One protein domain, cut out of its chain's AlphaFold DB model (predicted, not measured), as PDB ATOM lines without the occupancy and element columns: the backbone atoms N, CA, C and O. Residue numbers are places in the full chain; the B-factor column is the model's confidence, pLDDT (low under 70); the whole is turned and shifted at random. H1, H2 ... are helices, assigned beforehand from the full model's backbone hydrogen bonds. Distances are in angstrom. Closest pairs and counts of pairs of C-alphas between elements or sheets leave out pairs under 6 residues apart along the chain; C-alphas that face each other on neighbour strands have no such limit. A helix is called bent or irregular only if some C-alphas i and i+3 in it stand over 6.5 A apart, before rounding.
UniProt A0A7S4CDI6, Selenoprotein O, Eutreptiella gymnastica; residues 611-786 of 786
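Overview. This is residues 611 to 786 of the 786 residues of the protein "Selenoprotein O" of Eutreptiella gymnastica (UniProt A0A7S4CDI6). Two lobes made of helices stand end to end: a larger one with H1 to H6, in which the long H5 and H1 run side by side and H4 crosses H5, with H2, H3 and H6 beyond, and a smaller one built on the helical hairpin of H7 and H8, with H9 near H8 and H10 near H7. The contact between named helices of the two lobes is nil: each of H1 to H6 is apart from each of H7 to H10. The printed part has 176 residues with ten named helices, H1 to H10 in chain order, and no named strand; the class is all helix. By its radius of gyration of the C-alphas, 18.3 A, the whole is compact, yet its outline is elongated, with spans of 56 by 34 by 30 A.

Along the chain. Find C-alpha 680 at (175.341, 251.260, 290.494); from there H5, residues 680 to 699, the longest helix, runs 28.7 A to C-alpha 699 at (150.882, 262.548, 300.501). H1, residues 617 to 631, begins at C-alpha 617 at (149.982, 250.086, 297.994) and is 22.0 A long. H4 is residues 659 to 667, 11.9 A, and is irregular: C-alphas 662 and 665 are 7.2 A apart. Look next for H2 at residues 636 to 643, 11.0 A, the short H3 at 645 to 648, and H6 at 706 to 715, 14.3 A. Further along are H7, residues 723 to 734, 16.6 A, and H8, residues 739 to 747, 12.2 A. The last two are short: H9 is residues 761 to 765, and H10, residues 772 to 775, ends at C-alpha 775 at (186.765, 236.561, 308.671).

Arrangement. Start at H5, which touches H1 at a shallow tilt of 28 degrees, opposite ways; their closest C-alphas, of Leu 628 and Leu 682, are 7.1 A apart. With residues 683 to 690 alone, H5 touches H4 about perpendicular, at 80 degrees, the closest C-alphas being those of Lys 659 and Glu 687 at 6.0 A. H4 is the hub, touching three helices. It touches H2 at a steep tilt of 39 degrees, opposite ways, with the closest C-alphas, Gln 642 and Pro 665, 5.6 A apart. H4 and H3 only just touch, with 3 pairs of C-alphas within 8 A, Glu 645 and Pro 665 closest at 6.7 A. Look then at H3 and H6, which touch, with the C-alphas of Ala 648 and Pro 706 closest at 4.8 A. H7 and H8 touch and form a hairpin, opposite ways at 36 degrees, only just steep; Ala 729 and Met 740 have the closest C-alphas, 5.1 A. H9 is close to H8 but not clearly touching, Leu 747 and Phe 761 having their C-alphas 7.1 A apart, and H10 likewise to H7, with Trp 724 and Thr 773 at 6.9 A. In H2, H5, H6, H7, H8 and H9 every O i to N i+4 pair is within hydrogen-bond range; in H1 it is 10 of 11 and in H4 3 of 5, while H3 and H10 are too short for such a pair.

Size, cuts and confidence. The two C-alphas farthest apart, of Pro 655 and Thr 736, are 57.7 A from each other. The printed part has no cut and ends at residue 786, the chain's last. The links from H4 to H5, 12 residues, and from H8 to H9, 13 residues, are long. Mean pLDDT of the printed part is 88.1; look for values under 70 at residues 703 to 704, 735 and 772 to 786.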
ATOM      1  N   LEU A 611     155.366 256.799 308.765       95.56
ATOM      2  CA  LEU A 611     154.031 256.972 308.191       95.56
ATOM      3  C   LEU A 611     152.933 256.964 309.269       95.56
ATOM      4  O   LEU A 611     153.015 256.277 310.294       95.56
ATOM      5  N   THR A 612     151.848 257.695 309.011       92.44
ATOM      6  CA  THR A 612     150.683 257.753 309.913       92.44
ATOM      7  C   THR A 612     149.726 256.588 309.709       92.44
ATOM      8  O   THR A 612     149.218 256.040 310.686       92.44
ATOM      9  N   THR A 613     149.526 256.167 308.462       93.00
ATOM     10  CA  THR A 613     148.586 255.108 308.080       93.00
ATOM     11  C   THR A 613     149.252 254.089 307.170       93.00
ATOM     12  O   THR A 613     150.086 254.456 306.340       93.00
ATOM     13  N   TRP A 614     148.854 252.824 307.313       95.75
ATOM     14  CA  TRP A 614     149.190 251.766 306.363       95.75
ATOM     15  C   TRP A 614     148.085 251.627 305.311       95.75
ATOM     16  O   TRP A 614     146.902 251.697 305.652       95.75
ATOM     17  N   THR A 615     148.464 251.444 304.051       91.94
ATOM     18  CA  THR A 615     147.577 251.254 302.897       91.94
ATOM     19  C   THR A 615     148.147 250.140 302.019       91.94
ATOM     20  O   THR A 615     149.350 249.901 302.041       91.94
ATOM     21  N   ALA A 616     147.299 249.440 301.260       87.69
ATOM     22  CA  ALA A 616     147.702 248.236 300.520       87.69
ATOM     23  C   ALA A 616     148.800 248.482 299.461       87.69
ATOM     24  O   ALA A 616     149.583 247.591 299.156       87.69
ATOM     25  N   ASP A 617     148.905 249.695 298.914       88.00
ATOM     26  CA  ASP A 617     149.982 250.086 297.994       88.00
ATOM     27  C   ASP A 617     151.367 250.141 298.668       88.00
ATOM     28  O   ASP A 617     152.391 250.040 297.993       88.00
ATOM     29  N   LEU A 618     151.421 250.244 300.001       95.12
ATOM     30  CA  LEU A 618     152.678 250.216 300.752       95.12
ATOM     31  C   LEU A 618     153.262 248.813 300.890       95.12
ATOM     32  O   LEU A 618     154.460 248.698 301.150       95.12
ATOM     33  N   ASP A 619     152.462 247.762 300.692       94.88
ATOM     34  CA  ASP A 619     152.957 246.388 300.735       94.88
ATOM     35  C   ASP A 619     153.997 246.168 299.629       94.88
ATOM     36  O   ASP A 619     155.088 245.661 299.889       94.88
ATOM     37  N   GLU A 620     153.716 246.636 298.410       95.00
ATOM     38  CA  GLU A 620     154.655 246.559 297.285       95.00
ATOM     39  C   GLU A 620     155.905 247.414 297.531       95.00
ATOM     40  O   GLU A 620     157.032 246.958 297.305       95.00
ATOM     41  N   LEU A 621     155.725 248.632 298.055       96.44
ATOM     42  CA  LEU A 621     156.836 249.523 298.395       96.44
ATOM     43  C   LEU A 621     157.756 248.883 299.447       96.44
ATOM     44  O   LEU A 621     158.980 248.928 299.308       96.44
ATOM     45  N   LEU A 622     157.193 248.253 300.479       97.62
ATOM     46  CA  LEU A 622     157.956 247.545 301.501       97.62
ATOM     47  C   LEU A 622     158.669 246.317 300.931       97.62
ATOM     48  O   LEU A 622     159.844 246.121 301.220       97.62
ATOM     49  N   GLN A 623     158.003 245.492 300.120       97.00
ATOM     50  CA  GLN A 623     158.634 244.293 299.554       97.00
ATOM     51  C   GLN A 623     159.814 244.634 298.640       97.00
ATOM     52  O   GLN A 623     160.856 243.973 298.711       97.00
ATOM     53  N   ARG A 624     159.700 245.707 297.846       97.50
ATOM     54  CA  ARG A 624     160.826 246.243 297.067       97.50
ATOM     55  C   ARG A 624     161.973 246.680 297.972       97.50
ATOM     56  O   ARG A 624     163.108 246.292 297.721       97.50
ATOM     57  N   LEU A 625     161.683 247.389 299.069       98.31
ATOM     58  CA  LEU A 625     162.710 247.775 300.041       98.31
ATOM     59  C   LEU A 625     163.435 246.561 300.622       98.31
ATOM     60  O   LEU A 625     164.659 246.546 300.670       98.31
ATOM     61  N   LEU A 626     162.692 245.560 301.099       98.19
ATOM     62  CA  LEU A 626     163.287 244.385 301.732       98.19
ATOM     63  C   LEU A 626     164.157 243.612 300.727       98.19
ATOM     64  O   LEU A 626     165.278 243.238 301.058       98.19
ATOM     65  N   THR A 627     163.684 243.438 299.492       97.69
ATOM     66  CA  THR A 627     164.454 242.798 298.407       97.69
ATOM     67  C   THR A 627     165.742 243.564 298.099       97.69
ATOM     68  O   THR A 627     166.816 242.967 297.988       97.69
ATOM     69  N   LEU A 628     165.650 244.892 298.020       98.00
ATOM     70  CA  LEU A 628     166.790 245.771 297.804       98.00
ATOM     71  C   LEU A 628     167.789 245.698 298.968       98.00
ATOM     72  O   LEU A 628     168.981 245.546 298.733       98.00
ATOM     73  N   MET A 629     167.322 245.762 300.220       98.12
ATOM     74  CA  MET A 629     168.175 245.676 301.414       98.12
ATOM     75  C   MET A 629     168.933 244.348 301.492       98.12
ATOM     76  O   MET A 629     170.097 244.337 301.885       98.12
ATOM     77  N   GLU A 630     168.285 243.237 301.135       96.50
ATOM     78  CA  GLU A 630     168.910 241.911 301.118       96.50
ATOM     79  C   GLU A 630     169.950 241.812 299.993       96.50
ATOM     80  O   GLU A 630     171.087 241.413 300.240       96.50
ATOM     81  N   SER A 631     169.608 242.278 298.785       96.75
ATOM     82  CA  SER A 631     170.514 242.285 297.622       96.75
ATOM     83  C   SER A 631     171.724 243.204 297.814       96.75
ATOM     84  O   SER A 631     172.826 242.892 297.371       96.75
ATOM     85  N   ALA A 632     171.526 244.327 298.506       96.06
ATOM     86  CA  ALA A 632     172.567 245.286 298.857       96.06
ATOM     87  C   ALA A 632     173.420 244.848 300.059       96.06
ATOM     88  O   ALA A 632     174.361 245.552 300.425       96.06
ATOM     89  N   GLU A 633     173.074 243.730 300.710       95.00
ATOM     90  CA  GLU A 633     173.673 243.295 301.971       95.00
ATOM     91  C   GLU A 633     173.700 244.445 302.995       95.00
ATOM     92  O   GLU A 633     174.747 244.799 303.539       95.00
ATOM     93  N   ALA A 634     172.555 245.089 303.219       96.75
ATOM     94  CA  ALA A 634     172.428 246.208 304.147       96.75
ATOM     95  C   ALA A 634     172.401 245.732 305.608       96.75
ATOM     96  O   ALA A 634     171.842 244.682 305.936       96.75
ATOM     97  N   ASP A 635     172.956 246.528 306.523       97.25
ATOM     98  CA  ASP A 635     172.765 246.322 307.956       97.25
ATOM     99  C   ASP A 635     171.360 246.758 308.391       97.25
ATOM    100  O   ASP A 635     170.988 247.923 308.239       97.25
ATOM    101  N   TRP A 636     170.599 245.842 308.994       97.56
ATOM    102  CA  TRP A 636     169.215 246.072 309.414       97.56
ATOM    103  C   TRP A 636     169.071 247.300 310.311       97.56
ATOM    104  O   TRP A 636     168.279 248.196 310.032       97.56
ATOM    105  N   THR A 637     169.840 247.363 311.399       97.56
ATOM    106  CA  THR A 637     169.669 248.418 312.408       97.56
ATOM    107  C   THR A 637     170.148 249.765 311.873       97.56
ATOM    108  O   THR A 637     169.467 250.776 312.054       97.56
ATOM    109  N   LEU A 638     171.299 249.790 311.191       97.56
ATOM    110  CA  LEU A 638     171.856 251.037 310.669       97.56
ATOM    111  C   LEU A 638     171.006 251.609 309.533       97.56
ATOM    112  O   LEU A 638     170.774 252.815 309.534       97.56
ATOM    113  N   PHE A 639     170.480 250.773 308.629       98.25
ATOM    114  CA  PHE A 639     169.638 251.225 307.519       98.25
ATOM    115  C   PHE A 639     168.428 252.020 308.018       98.25
ATOM    116  O   PHE A 639     168.231 253.172 307.637       98.25
ATOM    117  N   TRP A 640     167.651 251.443 308.941       97.81
ATOM    118  CA  TRP A 640     166.467 252.103 309.499       97.81
ATOM    119  C   TRP A 640     166.802 253.384 310.263       97.81
ATOM    120  O   TRP A 640     165.972 254.295 310.337       97.81
ATOM    121  N   ARG A 641     168.001 253.458 310.851       95.81
ATOM    122  CA  ARG A 641     168.457 254.662 311.539       95.81
ATOM    123  C   ARG A 641     168.860 255.757 310.553       95.81
ATOM    124  O   ARG A 641     168.438 256.892 310.748       95.81
ATOM    125  N   GLN A 642     169.596 255.415 309.496       96.38
ATOM    126  CA  GLN A 642     170.006 256.355 308.448       96.38
ATOM    127  C   GLN A 642     168.826 256.854 307.610       96.38
ATOM    128  O   GLN A 642     168.791 258.019 307.225       96.38
ATOM    129  N   LEU A 643     167.796 256.025 307.423       97.12
ATOM    130  CA  LEU A 643     166.566 256.433 306.747       97.12
ATOM    131  C   LEU A 643     165.905 257.654 307.416       97.12
ATOM    132  O   LEU A 643     165.341 258.502 306.729       97.12
ATOM    133  N   ALA A 644     166.014 257.793 308.743       95.81
ATOM    134  CA  ALA A 644     165.463 258.932 309.483       95.81
ATOM    135  C   ALA A 644     166.230 260.252 309.263       95.81
ATOM    136  O   ALA A 644     165.701 261.318 309.583       95.81
ATOM    137  N   GLU A 645     167.447 260.211 308.713       94.69
ATOM    138  CA  GLU A 645     168.242 261.415 308.440       94.69
ATOM    139  C   GLU A 645     167.697 262.209 307.246       94.69
ATOM    140  O   GLU A 645     167.802 263.434 307.220       94.69
ATOM    141  N   LEU A 646     167.029 261.544 306.298       95.38
ATOM    142  CA  LEU A 646     166.426 262.200 305.135       95.38
ATOM    143  C   LEU A 646     165.302 263.182 305.520       95.38
ATOM    144  O   LEU A 646     165.407 264.364 305.176       95.38
ATOM    145  N   PRO A 647     164.258 262.777 306.277       94.75
ATOM    146  CA  PRO A 647     163.268 263.726 306.771       94.75
ATOM    147  C   PRO A 647     163.859 264.702 307.797       94.75
ATOM    148  O   PRO A 647     163.392 265.836 307.870       94.75
ATOM    149  N   ALA A 648     164.902 264.333 308.554       93.25
ATOM    150  CA  ALA A 648     165.569 265.266 309.472       93.25
ATOM    151  C   ALA A 648     166.215 266.448 308.730       93.25
ATOM    152  O   ALA A 648     166.163 267.577 309.217       93.25
ATOM    153  N   ALA A 649     166.783 266.186 307.550       92.31
ATOM    154  CA  ALA A 649     167.341 267.192 306.652       92.31
ATOM    155  C   ALA A 649     166.273 267.946 305.834       92.31
ATOM    156  O   ALA A 649     166.604 268.893 305.124       92.31
ATOM    157  N   GLY A 650     164.997 267.552 305.931       91.38
ATOM    158  CA  GLY A 650     163.899 268.154 305.175       91.38
ATOM    159  C   GLY A 650     163.888 267.777 303.692       91.38
ATOM    160  O   GLY A 650     163.268 268.484 302.899       91.38
ATOM    161  N   TYR A 651     164.561 266.688 303.300       92.69
ATOM    162  CA  TYR A 651     164.576 266.251 301.905       92.69
ATOM    163  C   TYR A 651     163.203 265.784 301.436       92.69
ATOM    164  O   TYR A 651     162.349 265.342 302.205       92.69
ATOM    165  N   THR A 652     163.000 265.873 300.132       90.25
ATOM    166  CA  THR A 652     161.740 265.647 299.428       90.25
ATOM    167  C   THR A 652     161.979 264.709 298.249       90.25
ATOM    168  O   THR A 652     163.096 264.586 297.749       90.25
ATOM    169  N   GLY A 653     160.944 264.002 297.793       88.88
ATOM    170  CA  GLY A 653     161.095 263.039 296.696       88.88
ATOM    171  C   GLY A 653     161.118 263.667 295.297       88.88
ATOM    172  O   GLY A 653     160.937 262.947 294.316       88.88
ATOM    173  N   GLY A 654     161.269 264.991 295.190       90.38
ATOM    174  CA  GLY A 654     161.317 265.721 293.927       90.38
ATOM    175  C   GLY A 654     162.734 265.810 293.338       90.38
ATOM    176  O   GLY A 654     163.719 265.451 293.993       90.38
ATOM    177  N   PRO A 655     162.859 266.256 292.077       90.69
ATOM    178  CA  PRO A 655     164.121 266.266 291.331       90.69
ATOM    179  C   PRO A 655     165.183 267.229 291.889       90.69
ATOM    180  O   PRO A 655     166.333 267.169 291.468       90.69
ATOM    181  N   GLU A 656     164.827 268.109 292.827       90.94
ATOM    182  CA  GLU A 656     165.735 269.047 293.496       90.94
ATOM    183  C   GLU A 656     166.847 268.372 294.312       90.94
ATOM    184  O   GLU A 656     167.927 268.943 294.459       90.94
ATOM    185  N   ASN A 657     166.605 267.163 294.824       92.75
ATOM    186  CA  ASN A 657     167.605 266.396 295.562       92.75
ATOM    187  C   ASN A 657     168.323 265.452 294.595       92.75
ATOM    188  O   ASN A 657     167.662 264.661 293.923       92.75
ATOM    189  N   SER A 658     169.654 265.519 294.510       95.06
ATOM    190  CA  SER A 658     170.431 264.612 293.654       95.06
ATOM    191  C   SER A 658     170.532 263.206 294.260       95.06
ATOM    192  O   SER A 658     170.303 263.016 295.459       95.06
ATOM    193  N   LYS A 659     170.919 262.219 293.442       95.12
ATOM    194  CA  LYS A 659     171.184 260.847 293.898       95.12
ATOM    195  C   LYS A 659     172.200 260.826 295.040       95.12
ATOM    196  O   LYS A 659     171.979 260.192 296.064       95.12
ATOM    197  N   GLU A 660     173.289 261.573 294.890       94.88
ATOM    198  CA  GLU A 660     174.387 261.632 295.857       94.88
ATOM    199  C   GLU A 660     173.902 262.164 297.209       94.88
ATOM    200  O   GLU A 660     174.293 261.643 298.250       94.88
ATOM    201  N   VAL A 661     173.008 263.159 297.202       94.62
ATOM    202  CA  VAL A 661     172.421 263.733 298.422       94.62
ATOM    203  C   VAL A 661     171.512 262.728 299.133       94.62
ATOM    204  O   VAL A 661     171.587 262.602 300.356       94.62
ATOM    205  N   LEU A 662     170.679 261.994 298.387       95.62
ATOM    206  CA  LEU A 662     169.762 260.998 298.954       95.62
ATOM    207  C   LEU A 662     170.490 259.749 299.478       95.62
ATOM    208  O   LEU A 662     170.052 259.158 300.463       95.62
ATOM    209  N   LEU A 663     171.605 259.360 298.855       96.44
ATOM    210  CA  LEU A 663     172.388 258.190 299.265       96.44
ATOM    211  C   LEU A 663     173.438 258.498 300.344       96.44
ATOM    212  O   LEU A 663     173.845 257.586 301.068       96.44
ATOM    213  N   ALA A 664     173.851 259.762 300.501       95.06
ATOM    214  CA  ALA A 664     174.905 260.167 301.436       95.06
ATOM    215  C   ALA A 664     174.753 259.620 302.874       95.06
ATOM    216  O   ALA A 664     175.762 259.162 303.415       95.06
ATOM    217  N   PRO A 665     173.555 259.593 303.504       94.88
ATOM    218  CA  PRO A 665     173.407 259.052 304.860       94.88
ATOM    219  C   PRO A 665     173.792 257.571 304.987       94.88
ATOM    220  O   PRO A 665     174.291 257.145 306.023       94.88
ATOM    221  N   PHE A 666     173.602 256.779 303.931       96.06
ATOM    222  CA  PHE A 666     173.841 255.331 303.956       96.06
ATOM    223  C   PHE A 666     175.302 254.953 303.679       96.06
ATOM    224  O   PHE A 666     175.717 253.841 303.999       96.06
ATOM    225  N   MET A 667     176.071 255.866 303.081       92.94
ATOM    226  CA  MET A 667     177.441 255.630 302.606       92.94
ATOM    227  C   MET A 667     178.479 256.497 303.337       92.94
ATOM    228  O   MET A 667     179.647 256.544 302.951       92.94
ATOM    229  N   ALA A 668     178.068 257.222 304.382       85.50
ATOM    230  CA  ALA A 668     178.965 258.073 305.148       85.50
ATOM    231  C   ALA A 668     180.058 257.226 305.835       85.50
ATOM    232  O   ALA A 668     179.726 256.223 306.465       85.50
ATOM    233  N   PRO A 669     181.340 257.648 305.845       77.94
ATOM    234  CA  PRO A 669     182.413 256.881 306.493       77.94
ATOM    235  C   PRO A 669     182.166 256.580 307.977       77.94
ATOM    236  O   PRO A 669     182.657 255.592 308.512       77.94
ATOM    237  N   VAL A 670     181.403 257.449 308.647       71.25
ATOM    238  CA  VAL A 670     181.052 257.321 310.068       71.25
ATOM    239  C   VAL A 670     179.995 256.231 310.297       71.25
ATOM    240  O   VAL A 670     179.939 255.662 311.383       71.25
ATOM    241  N   CYS A 671     179.170 255.921 309.291       80.06
ATOM    242  CA  CYS A 671     178.118 254.909 309.365       80.06
ATOM    243  C   CYS A 671     177.816 254.333 307.970       80.06
ATOM    244  O   CYS A 671     176.776 254.614 307.379       80.06
ATOM    245  N   ASP A 672     178.727 253.506 307.461       89.12
ATOM    246  CA  ASP A 672     178.495 252.738 306.238       89.12
ATOM    247  C   ASP A 672     177.514 251.590 306.519       89.12
ATOM    248  O   ASP A 672     177.770 250.722 307.361       89.12
ATOM    249  N   VAL A 673     176.372 251.609 305.834       95.38
ATOM    250  CA  VAL A 673     175.270 250.660 306.036       95.38
ATOM    251  C   VAL A 673     175.499 249.344 305.295       95.38
ATOM    252  O   VAL A 673     175.002 248.313 305.747       95.38
ATOM    253  N   PHE A 674     176.246 249.336 304.191       95.31
ATOM    254  CA  PHE A 674     176.325 248.178 303.295       95.31
ATOM    255  C   PHE A 674     177.564 247.339 303.582       95.31
ATOM    256  O   PHE A 674     178.655 247.874 303.745       95.31
ATOM    257  N   TYR A 675     177.441 246.014 303.665       91.00
ATOM    258  CA  TYR A 675     178.605 245.145 303.910       91.00
ATOM    259  C   TYR A 675     179.545 245.044 302.698       91.00
ATOM    260  O   TYR A 675     180.714 244.694 302.861       91.00
ATOM    261  N   LYS A 676     179.063 245.405 301.506       91.38
ATOM    262  CA  LYS A 676     179.843 245.526 300.271       91.38
ATOM    263  C   LYS A 676     179.556 246.871 299.599       91.38
ATOM    264  O   LYS A 676     178.495 247.441 299.846       91.38
ATOM    265  N   PRO A 677     180.461 247.377 298.739       92.94
ATOM    266  CA  PRO A 677     180.173 248.557 297.931       92.94
ATOM    267  C   PRO A 677     178.868 248.372 297.150       92.94
ATOM    268  O   PRO A 677     178.708 247.358 296.472       92.94
ATOM    269  N   LEU A 678     177.955 249.338 297.260       94.81
ATOM    270  CA  LEU A 678     176.642 249.267 296.623       94.81
ATOM    271  C   LEU A 678     176.786 249.383 295.091       94.81
ATOM    272  O   LEU A 678     177.251 250.428 294.621       94.81
ATOM    273  N   PRO A 679     176.393 248.360 294.311       96.25
ATOM    274  CA  PRO A 679     176.409 248.406 292.849       96.25
ATOM    275  C   PRO A 679     175.587 249.568 292.273       96.25
ATOM    276  O   PRO A 679     174.605 250.001 292.878       96.25
ATOM    277  N   ASP A 680     175.974 250.078 291.101       96.31
ATOM    278  CA  ASP A 680     175.341 251.260 290.494       96.31
ATOM    279  C   ASP A 680     173.858 251.049 290.151       96.31
ATOM    280  O   ASP A 680     173.058 251.976 290.284       96.31
ATOM    281  N   ASP A 681     173.471 249.842 289.743       97.19
ATOM    282  CA  ASP A 681     172.077 249.459 289.502       97.19
ATOM    283  C   ASP A 681     171.251 249.496 290.796       97.19
ATOM    284  O   ASP A 681     170.185 250.114 290.822       97.19
ATOM    285  N   LEU A 682     171.786 248.951 291.895       97.44
ATOM    286  CA  LEU A 682     171.130 249.016 293.206       97.44
ATOM    287  C   LEU A 682     171.106 250.438 293.786       97.44
ATOM    288  O   LEU A 682     170.166 250.793 294.494       97.44
ATOM    289  N   GLN A 683     172.094 251.285 293.478       97.88
ATOM    290  CA  GLN A 683     172.051 252.709 293.835       97.88
ATOM    291  C   GLN A 683     170.887 253.432 293.146       97.88
ATOM    292  O   GLN A 683     170.210 254.237 293.786       97.88
ATOM    293  N   VAL A 684     170.658 253.162 291.856       97.81
ATOM    294  CA  VAL A 684     169.540 253.747 291.094       97.81
ATOM    295  C   VAL A 684     168.202 253.264 291.651       97.81
ATOM    296  O   VAL A 684     167.292 254.070 291.848       97.81
ATOM    297  N   GLU A 685     168.085 251.973 291.961       98.00
ATOM    298  CA  GLU A 685     166.867 251.422 292.558       98.00
ATOM    299  C   GLU A 685     166.594 252.004 293.954       98.00
ATOM    300  O   GLU A 685     165.462 252.397 294.248       98.00
ATOM    301  N   LEU A 686     167.629 252.139 294.793       98.31
ATOM    302  CA  LEU A 686     167.511 252.769 296.107       98.31
ATOM    303  C   LEU A 686     167.093 254.233 295.997       98.31
ATOM    304  O   LEU A 686     166.199 254.664 296.719       98.31
ATOM    305  N   GLU A 687     167.695 254.995 295.085       97.94
ATOM    306  CA  GLU A 687     167.299 256.379 294.830       97.94
ATOM    307  C   GLU A 687     165.815 256.469 294.461       97.94
ATOM    308  O   GLU A 687     165.072 257.262 295.047       97.94
ATOM    309  N   GLN A 688     165.375 255.642 293.510       97.94
ATOM    310  CA  GLN A 688     163.986 255.616 293.078       97.94
ATOM    311  C   GLN A 688     163.054 255.287 294.251       97.94
ATOM    312  O   GLN A 688     162.070 255.994 294.476       97.94
ATOM    313  N   TRP A 689     163.395 254.266 295.038       98.44
ATOM    314  CA  TRP A 689     162.619 253.874 296.208       98.44
ATOM    315  C   TRP A 689     162.525 255.001 297.250       98.44
ATOM    316  O   TRP A 689     161.437 255.313 297.736       98.44
ATOM    317  N   LEU A 690     163.645 255.669 297.557       98.31
ATOM    318  CA  LEU A 690     163.687 256.783 298.510       98.31
ATOM    319  C   LEU A 690     162.796 257.945 298.061       98.31
ATOM    320  O   LEU A 690     162.092 258.535 298.881       98.31
ATOM    321  N   ARG A 691     162.789 258.261 296.761       97.31
ATOM    322  CA  ARG A 691     161.914 259.297 296.198       97.31
ATOM    323  C   ARG A 691     160.442 258.940 296.362       97.31
ATOM    324  O   ARG A 691     159.667 259.781 296.816       97.31
ATOM    325  N   GLU A 692     160.070 257.706 296.033       96.75
ATOM    326  CA  GLU A 692     158.700 257.207 296.183       96.75
ATOM    327  C   GLU A 692     158.252 257.243 297.655       96.75
ATOM    328  O   GLU A 692     157.176 257.758 297.964       96.75
ATOM    329  N   TRP A 693     159.098 256.796 298.587       97.25
ATOM    330  CA  TRP A 693     158.818 256.852 300.025       97.25
ATOM    331  C   TRP A 693     158.668 258.291 300.551       97.25
ATOM    332  O   TRP A 693     157.697 258.594 301.250       97.25
ATOM    333  N   LEU A 694     159.565 259.212 300.178       96.12
ATOM    334  CA  LEU A 694     159.471 260.623 300.574       96.12
ATOM    335  C   LEU A 694     158.212 261.304 300.013       96.12
ATOM    336  O   LEU A 694     157.615 262.139 300.692       96.12
ATOM    337  N   GLN A 695     157.783 260.952 298.798       94.00
ATOM    338  CA  GLN A 695     156.510 261.420 298.238       94.00
ATOM    339  C   GLN A 695     155.315 260.851 299.008       94.00
ATOM    340  O   GLN A 695     154.319 261.546 299.206       94.00
ATOM    341  N   THR A 696     155.397 259.606 299.473       94.81
ATOM    342  CA  THR A 696     154.362 258.992 300.313       94.81
ATOM    343  C   THR A 696     154.216 259.715 301.651       94.81
ATOM    344  O   THR A 696     153.087 259.995 302.058       94.81
ATOM    345  N   LEU A 697     155.319 260.104 302.301       93.81
ATOM    346  CA  LEU A 697     155.273 260.944 303.508       93.81
ATOM    347  C   LEU A 697     154.511 262.256 303.245       93.81
ATOM    348  O   LEU A 697     153.569 262.586 303.970       93.81
ATOM    349  N   GLN A 698     154.839 262.945 302.148       90.69
ATOM    350  CA  GLN A 698     154.165 264.185 301.745       90.69
ATOM    351  C   GLN A 698     152.668 263.982 301.468       90.69
ATOM    352  O   GLN A 698     151.848 264.792 301.903       90.69
ATOM    353  N   LYS A 699     152.290 262.895 300.777       90.75
ATOM    354  CA  LYS A 699     150.882 262.548 300.501       90.75
ATOM    355  C   LYS A 699     150.074 262.336 301.782       90.75
ATOM    356  O   LYS A 699     148.890 262.655 301.799       90.75
ATOM    357  N   GLN A 700     150.700 261.848 302.855       91.50
ATOM    358  CA  GLN A 700     150.064 261.710 304.171       91.50
ATOM    359  C   GLN A 700     150.054 263.015 304.992       91.50
ATOM    360  O   GLN A 700     149.741 262.997 306.180       91.50
ATOM    361  N   GLY A 701     150.382 264.160 304.381       83.00
ATOM    362  CA  GLY A 701     150.364 265.465 305.044       83.00
ATOM    363  C   GLY A 701     151.494 265.659 306.054       83.00
ATOM    364  O   GLY A 701     151.461 266.609 306.837       83.00
ATOM    365  N   LEU A 702     152.498 264.781 306.046       80.56
ATOM    366  CA  LEU A 702     153.691 264.933 306.859       80.56
ATOM    367  C   LEU A 702     154.645 265.863 306.114       80.56
ATOM    368  O   LEU A 702     155.210 265.503 305.081       80.56
ATOM    369  N   ALA A 703     154.817 267.083 306.624       69.31
ATOM    370  CA  ALA A 703     155.922 267.917 306.179       69.31
ATOM    371  C   ALA A 703     157.218 267.182 306.545       69.31
ATOM    372  O   ALA A 703     157.468 266.935 307.727       69.31
ATOM    373  N   ASN A 704     158.014 266.796 305.543       69.19
ATOM    374  CA  ASN A 704     159.324 266.193 305.779       69.19
ATOM    375  C   ASN A 704     160.109 267.127 306.705       69.19
ATOM    376  O   ASN A 704     160.338 268.292 306.379       69.19
ATOM    377  N   GLY A 705     160.420 266.645 307.907       75.50
ATOM    378  CA  GLY A 705     160.941 267.505 308.954       75.50
ATOM    379  C   GLY A 705     161.267 266.783 310.262       75.50
ATOM    380  O   GLY A 705     161.096 265.562 310.380       75.50
ATOM    381  N   PRO A 706     161.720 267.543 311.278       82.94
ATOM    382  CA  PRO A 706     162.254 266.996 312.525       82.94
ATOM    383  C   PRO A 706     161.288 266.089 313.297       82.94
ATOM    384  O   PRO A 706     161.737 265.198 314.018       82.94
ATOM    385  N   GLU A 707     159.976 266.285 313.154       89.62
ATOM    386  CA  GLU A 707     158.951 265.497 313.851       89.62
ATOM    387  C   GLU A 707     158.882 264.053 313.336       89.62
ATOM    388  O   GLU A 707     158.934 263.118 314.138       89.62
ATOM    389  N   VAL A 708     158.859 263.861 312.010       93.12
ATOM    390  CA  VAL A 708     158.883 262.530 311.372       93.12
ATOM    391  C   VAL A 708     160.164 261.795 311.751       93.12
ATOM    392  O   VAL A 708     160.118 260.659 312.219       93.12
ATOM    393  N   ALA A 709     161.308 262.473 311.630       94.19
ATOM    394  CA  ALA A 709     162.597 261.907 312.011       94.19
ATOM    395  C   ALA A 709     162.632 261.507 313.492       94.19
ATOM    396  O   ALA A 709     163.123 260.434 313.831       94.19
ATOM    397  N   THR A 710     162.077 262.332 314.382       93.88
ATOM    398  CA  THR A 710     161.982 262.021 315.815       93.88
ATOM    399  C   THR A 710     161.130 260.772 316.047       93.88
ATOM    400  O   THR A 710     161.576 259.855 316.735       93.88
ATOM    401  N   ALA A 711     159.955 260.671 315.419       94.50
ATOM    402  CA  ALA A 711     159.091 259.493 315.520       94.50
ATOM    403  C   ALA A 711     159.780 258.211 315.010       94.50
ATOM    404  O   ALA A 711     159.735 257.167 315.671       94.50
ATOM    405  N   MET A 712     160.492 258.299 313.882       97.31
ATOM    406  CA  MET A 712     161.294 257.192 313.355       97.31
ATOM    407  C   MET A 712     162.424 256.818 314.315       97.31
ATOM    408  O   MET A 712     162.605 255.641 314.607       97.31
ATOM    409  N   ARG A 713     163.151 257.792 314.874       96.56
ATOM    410  CA  ARG A 713     164.248 257.560 315.831       96.56
ATOM    411  C   ARG A 713     163.783 256.973 317.167       96.56
ATOM    412  O   ARG A 713     164.584 256.315 317.823       96.56
ATOM    413  N   HIS A 714     162.522 257.167 317.552       95.94
ATOM    414  CA  HIS A 714     161.896 256.484 318.694       95.94
ATOM    415  C   HIS A 714     161.442 255.051 318.379       95.94
ATOM    416  O   HIS A 714     161.230 254.261 319.294       95.94
ATOM    417  N   THR A 715     161.284 254.713 317.099       97.50
ATOM    418  CA  THR A 715     160.852 253.382 316.647       97.50
ATOM    419  C   THR A 715     162.042 252.507 316.246       97.50
ATOM    420  O   THR A 715     162.053 251.302 316.510       97.50
ATOM    421  N   ASN A 716     163.053 253.115 315.627       98.19
ATOM    422  CA  ASN A 716     164.229 252.476 315.053       98.19
ATOM    423  C   ASN A 716     165.432 252.674 315.995       98.19
ATOM    424  O   ASN A 716     165.936 253.802 316.110       98.19
ATOM    425  N   PRO A 717     165.881 251.611 316.693       97.94
ATOM    426  CA  PRO A 717     166.962 251.719 317.664       97.94
ATOM    427  C   PRO A 717     168.284 252.120 317.007       97.94
ATOM    428  O   PRO A 717     168.545 251.806 315.848       97.94
ATOM    429  N   LYS A 718     169.126 252.814 317.776       96.50
ATOM    430  CA  LYS A 718     170.514 253.121 317.408       96.50
ATOM    431  C   LYS A 718     171.446 251.972 317.801       96.50
ATOM    432  O   LYS A 718     172.376 251.654 317.064       96.50
ATOM    433  N   TYR A 719     171.166 251.331 318.937       97.56
ATOM    434  CA  TYR A 719     171.952 250.241 319.501       97.56
ATOM    435  C   TYR A 719     171.081 249.011 319.742       97.56
ATOM    436  O   TYR A 719     169.989 249.100 320.303       97.56
ATOM    437  N   VAL A 720     171.604 247.851 319.354       97.69
ATOM    438  CA  VAL A 720     171.043 246.536 319.679       97.69
ATOM    439  C   VAL A 720     172.155 245.632 320.227       97.69
ATOM    440  O   VAL A 720     173.322 245.865 319.892       97.69
ATOM    441  N   PRO A 721     171.839 244.608 321.041       96.69
ATOM    442  CA  PRO A 721     172.810 243.632 321.545       96.69
ATOM    443  C   PRO A 721     173.401 242.736 320.445       96.69
ATOM    444  O   PRO A 721     173.055 241.563 320.312       96.69
ATOM    445  N   ARG A 722     174.301 243.293 319.631       94.19
ATOM    446  CA  ARG A 722     174.985 242.554 318.565       94.19
ATOM    447  C   ARG A 722     175.870 241.466 319.163       94.19
ATOM    448  O   ARG A 722     176.513 241.679 320.192       94.19
ATOM    449  N   GLU A 723     175.957 240.332 318.474       90.50
ATOM    450  CA  GLU A 723     176.688 239.155 318.958       90.50
ATOM    451  C   GLU A 723     178.139 239.487 319.325       90.50
ATOM    452  O   GLU A 723     178.580 239.169 320.424       90.50
ATOM    453  N   TRP A 724     178.848 240.239 318.478       89.62
ATOM    454  CA  TRP A 724     180.236 240.635 318.736       89.62
ATOM    455  C   TRP A 724     180.414 241.468 320.016       89.62
ATOM    456  O   TRP A 724     181.451 241.372 320.672       89.62
ATOM    457  N   MET A 725     179.414 242.275 320.396       94.00
ATOM    458  CA  MET A 725     179.453 243.041 321.646       94.00
ATOM    459  C   MET A 725     179.348 242.089 322.839       94.00
ATOM    460  O   MET A 725     180.115 242.194 323.796       94.00
ATOM    461  N   LEU A 726     178.414 241.134 322.763       92.94
ATOM    462  CA  LEU A 726     178.189 240.138 323.810       92.94
ATOM    463  C   LEU A 726     179.410 239.230 323.987       92.94
ATOM    464  O   LEU A 726     179.791 238.964 325.125       92.94
ATOM    465  N   VAL A 727     180.034 238.821 322.878       87.75
ATOM    466  CA  VAL A 727     181.267 238.025 322.849       87.75
ATOM    467  C   VAL A 727     182.382 238.704 323.624       87.75
ATOM    468  O   VAL A 727     182.880 238.164 324.610       87.75
ATOM    469  N   GLN A 728     182.698 239.946 323.258       88.56
ATOM    470  CA  GLN A 728     183.737 240.709 323.942       88.56
ATOM    471  C   GLN A 728     183.432 240.886 325.442       88.56
ATOM    472  O   GLN A 728     184.346 240.835 326.269       88.56
ATOM    473  N   ALA A 729     182.155 241.042 325.811       91.31
ATOM    474  CA  ALA A 729     181.751 241.177 327.204       91.31
ATOM    475  C   ALA A 729     181.960 239.890 328.015       91.31
ATOM    476  O   ALA A 729     182.517 239.952 329.116       91.31
ATOM    477  N   TYR A 730     181.544 238.724 327.503       87.69
ATOM    478  CA  TYR A 730     181.732 237.471 328.239       87.69
ATOM    479  C   TYR A 730     183.181 236.976 328.226       87.69
ATOM    480  O   TYR A 730     183.619 236.397 329.222       87.69
ATOM    481  N   ASP A 731     183.941 237.259 327.166       86.00
ATOM    482  CA  ASP A 731     185.355 236.900 327.089       86.00
ATOM    483  C   ASP A 731     186.159 237.659 328.147       86.00
ATOM    484  O   ASP A 731     186.904 237.045 328.912       86.00
ATOM    485  N   ARG A 732     185.943 238.973 328.302       85.06
ATOM    486  CA  ARG A 732     186.587 239.760 329.372       85.06
ATOM    487  C   ARG A 732     186.150 239.320 330.772       85.06
ATOM    488  O   ARG A 732     186.994 239.148 331.659       85.06
ATOM    489  N   ALA A 733     184.856 239.048 330.964       85.44
ATOM    490  CA  ALA A 733     184.310 238.639 332.261       85.44
ATOM    491  C   ALA A 733     184.879 237.306 332.777       85.44
ATOM    492  O   ALA A 733     184.984 237.113 334.002       85.44
ATOM    493  N   ASN A 734     185.280 236.408 331.868       77.44
ATOM    494  CA  ASN A 734     185.952 235.150 332.193       77.44
ATOM    495  C   ASN A 734     187.323 235.361 332.861       77.44
ATOM    496  O   ASN A 734     187.694 234.569 333.730       77.44
ATOM    497  N   PHE A 735     188.039 236.447 332.541       63.28
ATOM    498  CA  PHE A 735     189.371 236.747 333.090       63.28
ATOM    499  C   PHE A 735     189.361 237.587 334.373       63.28
ATOM    500  O   PHE A 735     190.431 237.822 334.925       63.28
ATOM    501  N   THR A 736     188.174 237.953 334.883       75.38
ATOM    502  CA  THR A 736     187.843 238.734 336.105       75.38
ATOM    503  C   THR A 736     187.329 240.159 335.884       75.38
ATOM    504  O   THR A 736     186.782 240.721 336.836       75.38
ATOM    505  N   ASP A 737     187.390 240.693 334.664       88.31
ATOM    506  CA  ASP A 737     186.960 242.059 334.345       88.31
ATOM    507  C   ASP A 737     185.498 242.109 333.869       88.31
ATOM    508  O   ASP A 737     185.169 241.652 332.777       88.31
ATOM    509  N   ASN A 738     184.615 242.679 334.691       91.94
ATOM    510  CA  ASN A 738     183.198 242.830 334.360       91.94
ATOM    511  C   ASN A 738     182.869 244.193 333.711       91.94
ATOM    512  O   ASN A 738     181.705 244.427 333.387       91.94
ATOM    513  N   SER A 739     183.849 245.085 333.510       93.31
ATOM    514  CA  SER A 739     183.623 246.473 333.065       93.31
ATOM    515  C   SER A 739     182.846 246.564 331.755       93.31
ATOM    516  O   SER A 739     181.976 247.415 331.603       93.31
ATOM    517  N   MET A 740     183.090 245.642 330.823       94.50
ATOM    518  CA  MET A 740     182.376 245.622 329.550       94.50
ATOM    519  C   MET A 740     180.913 245.177 329.690       94.50
ATOM    520  O   MET A 740     180.060 245.628 328.933       94.50
ATOM    521  N   VAL A 741     180.596 244.330 330.675       96.56
ATOM    522  CA  VAL A 741     179.200 243.979 330.989       96.56
ATOM    523  C   VAL A 741     178.468 245.211 331.526       96.56
ATOM    524  O   VAL A 741     177.347 245.485 331.110       96.56
ATOM    525  N   GLU A 742     179.110 245.977 332.409       96.12
ATOM    526  CA  GLU A 742     178.568 247.231 332.950       96.12
ATOM    527  C   GLU A 742     178.398 248.297 331.858       96.12
ATOM    528  O   GLU A 742     177.338 248.916 331.766       96.12
ATOM    529  N   GLU A 743     179.400 248.453 330.985       96.50
ATOM    530  CA  GLU A 743     179.381 249.390 329.857       96.50
ATOM    531  C   GLU A 743     178.231 249.084 328.888       96.50
ATOM    532  O   GLU A 743     177.467 249.982 328.536       96.50
ATOM    533  N   LEU A 744     178.058 247.817 328.495       97.69
ATOM    534  CA  LEU A 744     176.960 247.418 327.613       97.69
ATOM    535  C   LEU A 744     175.592 247.521 328.291       97.69
ATOM    536  O   LEU A 744     174.623 247.912 327.645       97.69
ATOM    537  N   HIS A 745     175.487 247.199 329.582       97.50
ATOM    538  CA  HIS A 745     174.237 247.377 330.321       97.50
ATOM    539  C   HIS A 745     173.805 248.851 330.339       97.50
ATOM    540  O   HIS A 745     172.625 249.151 330.172       97.50
ATOM    541  N   GLU A 746     174.756 249.773 330.487       96.25
ATOM    542  CA  GLU A 746     174.480 251.205 330.417       96.25
ATOM    543  C   GLU A 746     174.172 251.686 328.995       96.25
ATOM    544  O   GLU A 746     173.236 252.464 328.815       96.25
ATOM    545  N   LEU A 747     174.891 251.196 327.980       97.12
ATOM    546  CA  LEU A 747     174.576 251.458 326.571       97.12
ATOM    547  C   LEU A 747     173.121 251.090 326.256       97.12
ATOM    548  O   LEU A 747     172.374 251.876 325.677       97.12
ATOM    549  N   PHE A 748     172.700 249.895 326.673       97.31
ATOM    550  CA  PHE A 748     171.351 249.398 326.421       97.31
ATOM    551  C   PHE A 748     170.286 250.006 327.345       97.31
ATOM    552  O   PHE A 748     169.110 249.663 327.210       97.31
ATOM    553  N   ALA A 749     170.653 250.918 328.253       95.88
ATOM    554  CA  ALA A 749     169.694 251.739 328.992       95.88
ATOM    555  C   ALA A 749     169.064 252.841 328.118       95.88
ATOM    556  O   ALA A 749     167.933 253.246 328.389       95.88
ATOM    557  N   ASP A 750     169.753 253.277 327.057       96.19
ATOM    558  CA  ASP A 750     169.237 254.185 326.022       96.19
ATOM    559  C   ASP A 750     169.516 253.622 324.612       96.19
ATOM    560  O   ASP A 750     170.369 254.126 323.875       96.19
ATOM    561  N   PRO A 751     168.793 252.566 324.190       97.12
ATOM    562  CA  PRO A 751     169.051 251.916 322.907       97.12
ATOM    563  C   PRO A 751     168.703 252.802 321.699       97.12
ATOM    564  O   PRO A 751     169.082 252.487 320.571       97.12
ATOM    565  N   TYR A 752     167.992 253.914 321.903       97.31
ATOM    566  CA  TYR A 752     167.611 254.855 320.846       97.31
ATOM    567  C   TYR A 752     168.582 256.038 320.712       97.31
ATOM    568  O   TYR A 752     168.499 256.768 319.716       97.31
ATOM    569  N   GLY A 753     169.512 256.204 321.663       92.88
ATOM    570  CA  GLY A 753     170.493 257.289 321.683       92.88
ATOM    571  C   GLY A 753     169.822 258.660 321.666       92.88
ATOM    572  O   GLY A 753     170.130 259.482 320.803       92.88
ATOM    573  N   LEU A 754     168.821 258.844 322.529       87.25
ATOM    574  CA  LEU A 754     168.063 260.092 322.649       87.25
ATOM    575  C   LEU A 754     168.766 261.085 323.573       87.25
ATOM    576  O   LEU A 754     168.604 262.297 323.416       87.25
ATOM    577  N   GLU A 755     169.539 260.580 324.531       86.38
ATOM    578  CA  GLU A 755     170.382 261.403 325.382       86.38
ATOM    579  C   GLU A 755     171.714 261.725 324.679       86.38
ATOM    580  O   GLU A 755     172.198 260.943 323.855       86.38
ATOM    581  N   PRO A 756     172.351 262.872 324.988       87.31
ATOM    582  CA  PRO A 756     173.661 263.198 324.437       87.31
ATOM    583  C   PRO A 756     174.701 262.115 324.752       87.31
ATOM    584  O   PRO A 756     174.824 261.686 325.905       87.31
ATOM    585  N   ASP A 757     175.508 261.737 323.756       89.81
ATOM    586  CA  ASP A 757     176.590 260.767 323.941       89.81
ATOM    587  C   ASP A 757     177.747 261.369 324.752       89.81
ATOM    588  O   ASP A 757     178.733 261.888 324.232       89.81
ATOM    589  N   THR A 758     177.612 261.309 326.072       87.25
ATOM    590  CA  THR A 758     178.632 261.786 327.017       87.25
ATOM    591  C   THR A 758     179.751 260.774 327.264       87.25
ATOM    592  O   THR A 758     180.733 261.115 327.923       87.25
ATOM    593  N   LYS A 759     179.616 259.537 326.765       89.12
ATOM    594  CA  LYS A 759     180.526 258.415 327.058       89.12
ATOM    595  C   LYS A 759     181.307 257.918 325.841       89.12
ATOM    596  O   LYS A 759     182.162 257.047 325.988       89.12
ATOM    597  N   GLY A 760     181.052 258.481 324.661       93.19
ATOM    598  CA  GLY A 760     181.684 258.062 323.412       93.19
ATOM    599  C   GLY A 760     181.176 256.706 322.919       93.19
ATOM    600  O   GLY A 760     181.917 255.971 322.268       93.19
ATOM    601  N   PHE A 761     179.938 256.342 323.257       94.44
ATOM    602  CA  PHE A 761     179.305 255.103 322.814       94.44
ATOM    603  C   PHE A 761     179.055 255.070 321.311       94.44
ATOM    604  O   PHE A 761     179.140 254.006 320.704       94.44
ATOM    605  N   GLU A 762     178.788 256.210 320.687       92.94
ATOM    606  CA  GLU A 762     178.609 256.320 319.246       92.94
ATOM    607  C   GLU A 762     179.852 255.850 318.492       92.94
ATOM    608  O   GLU A 762     179.758 254.929 317.685       92.94
ATOM    609  N   ALA A 763     181.028 256.369 318.849       91.19
ATOM    610  CA  ALA A 763     182.290 255.986 318.216       91.19
ATOM    611  C   ALA A 763     182.635 254.493 318.391       91.19
ATOM    612  O   ALA A 763     183.321 253.906 317.552       91.19
ATOM    613  N   LYS A 764     182.176 253.867 319.483       92.44
ATOM    614  CA  LYS A 764     182.457 252.457 319.793       92.44
ATOM    615  C   LYS A 764     181.453 251.488 319.171       92.44
ATOM    616  O   LYS A 764     181.850 250.438 318.670       92.44
ATOM    617  N   TYR A 765     180.164 251.817 319.240       94.12
ATOM    618  CA  TYR A 765     179.074 250.852 319.071       94.12
ATOM    619  C   TYR A 765     178.086 251.203 317.960       94.12
ATOM    620  O   TYR A 765     177.346 250.319 317.530       94.12
ATOM    621  N   TYR A 766     178.067 252.445 317.461       94.00
ATOM    622  CA  TYR A 766     177.208 252.820 316.336       94.00
ATOM    623  C   TYR A 766     177.882 252.485 314.999       94.00
ATOM    624  O   TYR A 766     178.252 253.356 314.222       94.00
ATOM    625  N   ARG A 767     178.112 251.189 314.777       92.31
ATOM    626  CA  ARG A 767     178.823 250.660 313.610       92.31
ATOM    627  C   ARG A 767     178.430 249.210 313.316       92.31
ATOM    628  O   ARG A 767     177.876 248.528 314.186       92.31
ATOM    629  N   LYS A 768     178.738 248.741 312.101       91.69
ATOM    630  CA  LYS A 768     178.676 247.316 311.714       91.69
ATOM    631  C   LYS A 768     179.600 246.483 312.611       91.69
ATOM    632  O   LYS A 768     180.465 247.036 313.300       91.69
ATOM    633  N   ALA A 769     179.437 245.159 312.619       85.69
ATOM    634  CA  ALA A 769     180.430 244.340 313.306       85.69
ATOM    635  C   ALA A 769     181.817 244.510 312.643       85.69
ATOM    636  O   ALA A 769     181.889 244.776 311.440       85.69
ATOM    637  N   PRO A 770     182.915 244.417 313.411       83.12
ATOM    638  CA  PRO A 770     184.268 244.490 312.856       83.12
ATOM    639  C   PRO A 770     184.517 243.384 311.815       83.12
ATOM    640  O   PRO A 770     184.014 242.274 311.987       83.12
ATOM    641  N   ALA A 771     185.296 243.652 310.764       71.62
ATOM    642  CA  ALA A 771     185.580 242.673 309.702       71.62
ATOM    643  C   ALA A 771     186.189 241.372 310.256       71.62
ATOM    644  O   ALA A 771     185.832 240.275 309.835       71.62
ATOM    645  N   GLU A 772     187.004 241.491 311.305       63.28
ATOM    646  CA  GLU A 772     187.658 240.378 311.992       63.28
ATOM    647  C   GLU A 772     186.647 239.409 312.626       63.28
ATOM    648  O   GLU A 772     186.951 238.239 312.829       63.28
ATOM    649  N   THR A 773     185.425 239.876 312.917       64.44
ATOM    650  CA  THR A 773     184.340 239.025 313.433       64.44
ATOM    651  C   THR A 773     183.649 238.193 312.352       64.44
ATOM    652  O   THR A 773     182.959 237.239 312.693       64.44
ATOM    653  N   TYR A 774     183.845 238.535 311.074       49.62
ATOM    654  CA  TYR A 774     183.324 237.799 309.916       49.62
ATOM    655  C   TYR A 774     184.381 236.889 309.278       49.62
ATOM    656  O   TYR A 774     184.042 235.806 308.815       49.62
ATOM    657  N   GLU A 775     185.645 237.320 309.256       35.09
ATOM    658  CA  GLU A 775     186.765 236.561 308.671       35.09
ATOM    659  C   GLU A 775     187.339 235.516 309.636       35.09
ATOM    660  O   GLU A 775     187.907 234.511 309.214       35.09
ATOM    661  N   GLY A 776     187.154 235.713 310.942       33.25
ATOM    662  CA  GLY A 776     187.430 234.695 311.937       33.25
ATOM    663  C   GLY A 776     186.213 233.806 312.147       33.25
ATOM    664  O   GLY A 776     185.321 234.160 312.923       33.25
ATOM    665  N   VAL A 777     186.238 232.594 311.596       37.31
ATOM    666  CA  VAL A 777     185.619 231.433 312.256       37.31
ATOM    667  C   VAL A 777     186.334 231.265 313.609       37.31
ATOM    668  O   VAL A 777     187.233 230.448 313.747       37.31
ATOM    669  N   GLY A 778     186.075 232.135 314.592       37.44
ATOM    670  CA  GLY A 778     186.828 232.079 315.849       37.44
ATOM    671  C   GLY A 778     187.069 233.349 316.658       37.44
ATOM    672  O   GLY A 778     187.769 233.240 317.667       37.44
ATOM    673  N   VAL A 779     186.504 234.522 316.336       31.16
ATOM    674  CA  VAL A 779     186.490 235.620 317.330       31.16
ATOM    675  C   VAL A 779     185.386 235.336 318.347       31.16
ATOM    676  O   VAL A 779     184.261 235.808 318.226       31.16
ATOM    677  N   GLY A 780     185.742 234.488 319.313       33.38
ATOM    678  CA  GLY A 780     184.939 234.089 320.463       33.38
ATOM    679  C   GLY A 780     183.778 233.185 320.088       33.38
ATOM    680  O   GLY A 780     182.633 233.617 320.172       33.38
ATOM    681  N   GLY A 781     184.115 231.944 319.698       38.72
ATOM    682  CA  GLY A 781     183.217 230.833 319.372       38.72
ATOM    683  C   GLY A 781     181.751 231.167 319.577       38.72
ATOM    684  O   GLY A 781     181.237 231.128 320.698       38.72
ATOM    685  N   SER A 782     181.102 231.552 318.482       40.16
ATOM    686  CA  SER A 782     179.676 231.795 318.442       40.16
ATOM    687  C   SER A 782     179.015 230.553 318.998       40.16
ATOM    688  O   SER A 782     178.959 229.511 318.349       40.16
ATOM    689  N   SER A 783     178.582 230.628 320.250       39.00
ATOM    690  CA  SER A 783     178.261 229.437 321.030       39.00
ATOM    691  C   SER A 783     176.985 228.707 320.577       39.00
ATOM    692  O   SER A 783     176.475 227.856 321.302       39.00
ATOM    693  N   TYR A 784     176.504 229.051 319.378       39.38
ATOM    694  CA  TYR A 784     175.367 228.520 318.644       39.38
ATOM    695  C   TYR A 784     175.500 228.675 317.108       39.38
ATOM    696  O   TYR A 784     174.480 228.541 316.437       39.38
ATOM    697  N   MET A 785     176.691 228.951 316.534       28.81
ATOM    698  CA  MET A 785     176.834 228.928 315.064       28.81
ATOM    699  C   MET A 785     176.729 227.494 314.558       28.81
ATOM    700  O   MET A 785     177.670 226.708 314.608       28.81
ATOM    701  N   SER A 786     175.542 227.190 314.056       31.27
ATOM    702  CA  SER A 786     175.287 226.168 313.055       31.27
ATOM    703  C   SER A 786     174.502 226.809 311.943       31.27
ATOM    704  O   SER A 786     173.565 227.547 312.325       31.27
TER     705      SER A 786